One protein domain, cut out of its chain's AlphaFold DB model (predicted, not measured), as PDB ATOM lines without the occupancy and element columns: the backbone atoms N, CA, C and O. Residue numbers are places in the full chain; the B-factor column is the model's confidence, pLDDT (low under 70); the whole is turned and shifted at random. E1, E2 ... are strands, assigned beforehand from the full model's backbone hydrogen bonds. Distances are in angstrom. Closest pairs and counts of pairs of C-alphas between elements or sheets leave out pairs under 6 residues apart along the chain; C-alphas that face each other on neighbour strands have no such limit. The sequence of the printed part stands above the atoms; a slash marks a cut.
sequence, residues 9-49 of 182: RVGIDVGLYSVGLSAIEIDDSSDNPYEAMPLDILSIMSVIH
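Overview. This is residues 9 to 49 of the 182 residues of an uncharacterized protein of Eggerthella sp. HF-1101 (UniProt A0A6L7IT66). One antiparallel sheet of three long strands, side by side in the order E1, E2, E3, makes a narrow slab, and a long loop, residues 27 to 37, extends from one end of it. The 41 printed residues hold three named strands and no named helix; the class is all strand. The whole is loose, with a radius of gyration of the C-alphas of 12.2 A, and spans 37 by 16 by 8 A, a rod.

Arrangement. E2, residues 18 to 26, is the inner strand. E1, residues 9 to 14, is antiparallel to it at 167 degrees, and N 11 and O 22 are within hydrogen-bond range at 2.9 A. E3, residues 38 to 48, is antiparallel to E2 at 169 degrees, with N 21 and O 45 at 2.8 A. E1 and E3 are edge strands. The three form a meander, each strand the antiparallel neighbour of the one before; E1 and E2 are a hairpin, as are E2 and E3. E3 bends by 55 degrees at residue 42.

Along the chain. E1 begins at C-alpha 9 (62.663, 126.169, 74.554) and is 16.4 A long. E2 measures 25.5 A. E3 measures 26.0 A and ends at C-alpha 48 (54.993, 106.651, 80.105).

Size, cuts and confidence. The C-alphas of Ser 29 and His 49, the two farthest apart, are 37.1 A apart. The printed part has no cut. The link from E1 to E2 is tight, that from E2 to E3 long. Residue 33 alone has pLDDT under 70.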
ATOM      1  N   ARG A   9      63.409 126.887  75.586       91.12
ATOM      2  CA  ARG A   9      62.663 126.169  74.554       91.12
ATOM      3  C   ARG A   9      62.180 124.836  75.079       91.12
ATOM      4  O   ARG A   9      62.811 124.245  75.953       91.12
ATOM      5  N   VAL A  10      61.059 124.378  74.533       94.81
ATOM      6  CA  VAL A  10      60.426 123.119  74.919       94.81
ATOM      7  C   VAL A  10      60.485 122.147  73.748       94.81
ATOM      8  O   VAL A  10      60.002 122.462  72.664       94.81
ATOM      9  N   GLY A  11      61.065 120.971  73.976       95.00
ATOM     10  CA  GLY A  11      61.002 119.841  73.053       95.00
ATOM     11  C   GLY A  11      59.952 118.843  73.526       95.00
ATOM     12  O   GLY A  11      59.976 118.439  74.691       95.00
ATOM     13  N   ILE A  12      59.040 118.455  72.634       97.88
ATOM     14  CA  ILE A  12      57.989 117.465  72.899       97.88
ATOM     15  C   ILE A  12      58.115 116.348  71.864       97.88
ATOM     16  O   ILE A  12      57.897 116.583  70.678       97.88
ATOM     17  N   ASP A  13      58.447 115.146  72.321       97.69
ATOM     18  CA  ASP A  13      58.500 113.929  71.510       97.69
ATOM     19  C   ASP A  13      57.303 113.034  71.859       97.69
ATOM     20  O   ASP A  13      57.149 112.622  73.009       97.69
ATOM     21  N   VAL A  14      56.414 112.771  70.899       97.56
ATOM     22  CA  VAL A  14      55.147 112.056  71.135       97.56
ATOM     23  C   VAL A  14      55.220 110.652  70.543       97.56
ATOM     24  O   VAL A  14      55.096 110.466  69.334       97.56
ATOM     25  N   GLY A  15      55.371 109.658  71.415       94.75
ATOM     26  CA  GLY A  15      55.300 108.237  71.089       94.75
ATOM     27  C   GLY A  15      53.934 107.617  71.408       94.75
ATOM     28  O   GLY A  15      53.063 108.230  72.018       94.75
ATOM     29  N   LEU A  16      53.742 106.354  71.012       91.06
ATOM     30  CA  LEU A  16      52.471 105.634  71.210       91.06
ATOM     31  C   LEU A  16      52.153 105.342  72.691       91.06
ATOM     32  O   LEU A  16      50.985 105.306  73.079       91.06
ATOM     33  N   TYR A  17      53.188 105.132  73.506       93.50
ATOM     34  CA  TYR A  17      53.088 104.783  74.931       93.50
ATOM     35  C   TYR A  17      53.923 105.711  75.816       93.50
ATOM     36  O   TYR A  17      54.178 105.411  76.984       93.50
ATOM     37  N   SER A  18      54.404 106.819  75.260       96.31
ATOM     38  CA  SER A  18      55.271 107.736  75.981       96.31
ATOM     39  C   SER A  18      55.258 109.130  75.381       96.31
ATOM     40  O   SER A  18      55.139 109.281  74.170       96.31
ATOM     41  N   VAL A  19      55.489 110.139  76.214       97.94
ATOM     42  CA  VAL A  19      55.756 111.512  75.786       97.94
ATOM     43  C   VAL A  19      57.054 111.986  76.432       97.94
ATOM     44  O   VAL A  19      57.144 112.083  77.658       97.94
ATOM     45  N   GLY A  20      58.061 112.268  75.612       98.00
ATOM     46  CA  GLY A  20      59.286 112.941  76.022       98.00
ATOM     47  C   GLY A  20      59.042 114.442  76.130       98.00
ATOM     48  O   GLY A  20      58.570 115.068  75.184       98.00
ATOM     49  N   LEU A  21      59.351 115.029  77.281       98.25
ATOM     50  CA  LEU A  21      59.232 116.459  77.542       98.25
ATOM     51  C   LEU A  21      60.596 116.987  77.963       98.25
ATOM     52  O   LEU A  21      61.221 116.456  78.877       98.25
ATOM     53  N   SER A  22      61.049 118.050  77.318       97.38
ATOM     54  CA  SER A  22      62.287 118.735  77.675       97.38
ATOM     55  C   SER A  22      62.063 120.237  77.697       97.38
ATOM     56  O   SER A  22      61.335 120.765  76.863       97.38
ATOM     57  N   ALA A  23      62.686 120.921  78.648       95.94
ATOM     58  CA  ALA A  23      62.779 122.368  78.706       95.94
ATOM     59  C   ALA A  23      64.254 122.738  78.878       95.94
ATOM     60  O   ALA A  23      64.883 122.342  79.859       95.94
ATOM     61  N   ILE A  24      64.799 123.475  77.915       93.69
ATOM     62  CA  ILE A  24      66.218 123.836  77.848       93.69
ATOM     63  C   ILE A  24      66.315 125.358  77.867       93.69
ATOM     64  O   ILE A  24      65.714 126.023  77.023       93.69
ATOM     65  N   GLU A  25      67.033 125.903  78.846       93.75
ATOM     66  CA  GLU A  25      67.365 127.325  78.917       93.75
ATOM     67  C   GLU A  25      68.262 127.694  77.739       93.75
ATOM     68  O   GLU A  25      69.192 126.961  77.406       93.75
ATOM     69  N   ILE A  26      67.966 128.820  77.103       92.56
ATOM     70  CA  ILE A  26      68.723 129.348  75.971       92.56
ATOM     71  C   ILE A  26      69.186 130.765  76.280       92.56
ATOM     72  O   ILE A  26      68.567 131.469  77.083       92.56
ATOM     73  N   ASP A  27      70.258 131.181  75.622       90.06
ATOM     74  CA  ASP A  27      70.724 132.560  75.684       90.06
ATOM     75  C   ASP A  27      69.754 133.553  75.008       90.06
ATOM     76  O   ASP A  27      68.705 133.203  74.453       90.06
ATOM     77  N   ASP A  28      70.076 134.839  75.100       87.06
ATOM     78  CA  ASP A  28      69.336 135.954  74.507       87.06
ATOM     79  C   ASP A  28      69.870 136.364  73.123       87.06
ATOM     80  O   ASP A  28      69.430 137.372  72.573       87.06
ATOM     81  N   SER A  29      70.762 135.564  72.525       84.88
ATOM     82  CA  SER A  29      71.483 135.917  71.293       84.88
ATOM     83  C   SER A  29      70.581 136.053  70.059       84.88
ATOM     84  O   SER A  29      70.821 136.909  69.209       84.88
ATOM     85  N   SER A  30      69.542 135.218  69.942       80.50
ATOM     86  CA  SER A  30      68.622 135.203  68.794       80.50
ATOM     87  C   SER A  30      67.300 134.494  69.112       80.50
ATOM     88  O   SER A  30      67.243 133.600  69.960       80.50
ATOM     89  N   ASP A  31      66.204 134.862  68.435       77.94
ATOM     90  CA  ASP A  31      64.923 134.121  68.411       77.94
ATOM     91  C   ASP A  31      64.970 132.846  67.562       77.94
ATOM     92  O   ASP A  31      64.175 131.928  67.791       77.94
ATOM     93  N   ASN A  32      65.954 132.716  66.671       81.44
ATOM     94  CA  ASN A  32      66.073 131.571  65.780       81.44
ATOM     95  C   ASN A  32      66.451 130.272  66.542       81.44
ATOM     96  O   ASN A  32      67.439 130.265  67.290       81.44
ATOM     97  N   PRO A  33      65.691 129.160  66.376       69.31
ATOM     98  CA  PRO A  33      65.967 127.842  66.962       69.31
ATOM     99  C   PRO A  33      67.402 127.347  66.814       69.31
ATOM    100  O   PRO A  33      67.925 126.711  67.724       69.31
ATOM    101  N   TYR A  34      68.017 127.657  65.682       78.75
ATOM    102  CA  TYR A  34      69.305 127.105  65.282       78.75
ATOM    103  C   TYR A  34      70.498 127.993  65.654       78.75
ATOM    104  O   TYR A  34      71.635 127.576  65.464       78.75
ATOM    105  N   GLU A  35      70.247 129.198  66.176       84.12
ATOM    106  CA  GLU A  35      71.293 130.176  66.510       84.12
ATOM    107  C   GLU A  35      71.485 130.359  68.021       84.12
ATOM    108  O   GLU A  35      72.603 130.608  68.454       84.12
ATOM    109  N   ALA A  36      70.423 130.218  68.825       87.62
ATOM    110  CA  ALA A  36      70.529 130.387  70.276       87.62
ATOM    111  C   ALA A  36      71.265 129.210  70.937       87.62
ATOM    112  O   ALA A  36      70.920 128.047  70.695       87.62
ATOM    113  N   MET A  37      72.230 129.507  71.811       90.19
ATOM    114  CA  MET A  37      73.020 128.484  72.491       90.19
ATOM    115  C   MET A  37      72.255 127.921  73.703       90.19
ATOM    116  O   MET A  37      71.746 128.696  74.519       90.19
ATOM    117  N   PRO A  38      72.166 126.586  73.868       92.50
ATOM    118  CA  PRO A  38      71.630 125.985  75.085       92.50
ATOM    119  C   PRO A  38      72.566 126.240  76.276       92.50
ATOM    120  O   PRO A  38      73.773 126.020  76.183       92.50
ATOM    121  N   LEU A  39      71.997 126.685  77.397       93.25
ATOM    122  CA  LEU A  39      72.727 127.043  78.616       93.25
ATOM    123  C   LEU A  39      72.567 126.003  79.727       93.25
ATOM    124  O   LEU A  39      73.556 125.587  80.325       93.25
ATOM    125  N   ASP A  40      71.329 125.597  80.014       94.31
ATOM    126  CA  ASP A  40      71.015 124.697  81.127       94.31
ATOM    127  C   ASP A  40      69.790 123.832  80.817       94.31
ATOM    128  O   ASP A  40      68.904 124.204  80.043       94.31
ATOM    129  N   ILE A  41      69.716 122.667  81.451       96.00
ATOM    130  CA  ILE A  41      68.558 121.783  81.371       96.00
ATOM    131  C   ILE A  41      67.616 122.143  82.516       96.00
ATOM    132  O   ILE A  41      67.856 121.807  83.673       96.00
ATOM    133  N   LEU A  42      66.495 122.786  82.193       95.38
ATOM    134  CA  LEU A  42      65.488 123.153  83.191       95.38
ATOM    135  C   LEU A  42      64.616 121.961  83.593       95.38
ATOM    136  O   LEU A  42      64.193 121.855  84.743       95.38
ATOM    137  N   SER A  43      64.300 121.086  82.637       96.12
ATOM    138  CA  SER A  43      63.496 119.885  82.867       96.12
ATOM    139  C   SER A  43      63.718 118.866  81.757       96.12
ATOM    140  O   SER A  43      63.753 119.234  80.585       96.12
ATOM    141  N   ILE A  44      63.825 117.585  82.111       96.69
ATOM    142  CA  ILE A  44      63.717 116.455  81.181       96.69
ATOM    143  C   ILE A  44      62.849 115.396  81.850       96.69
ATOM    144  O   ILE A  44      63.107 114.995  82.984       96.69
ATOM    145  N   MET A  45      61.817 114.944  81.147       97.50
ATOM    146  CA  MET A  45      60.876 113.940  81.620       97.50
ATOM    147  C   MET A  45      60.523 112.976  80.490       97.50
ATOM    148  O   MET A  45      60.321 113.387  79.352       97.50
ATOM    149  N   SER A  46      60.390 111.694  80.826       96.88
ATOM    150  CA  SER A  46      59.744 110.703  79.967       96.88
ATOM    151  C   SER A  46      58.465 110.244  80.654       96.88
ATOM    152  O   SER A  46      58.503 109.604  81.706       96.88
ATOM    153  N   VAL A  47      57.323 110.644  80.104       97.44
ATOM    154  CA  VAL A  47      56.003 110.317  80.642       97.44
ATOM    155  C   VAL A  47      55.509 109.057  79.950       97.44
ATOM    156  O   VAL A  47      55.118 109.122  78.792       97.44
ATOM    157  N   ILE A  48      55.505 107.921  80.643       96.38
ATOM    158  CA  ILE A  48      54.993 106.651  80.105       96.38
ATOM    159  C   ILE A  48      53.488 106.540  80.374       96.38
ATOM    160  O   ILE A  48      53.037 106.781  81.494       96.38
ATOM    161  N   HIS A  49      52.710 106.155  79.364       93.50
ATOM    162  CA  HIS A  49      51.271 105.921  79.479       93.50
ATOM    163  C   HIS A  49      50.846 104.641  78.750       93.50
ATOM    164  O   HIS A  49      51.533 104.117  77.881       93.50
TER     165      HIS A  49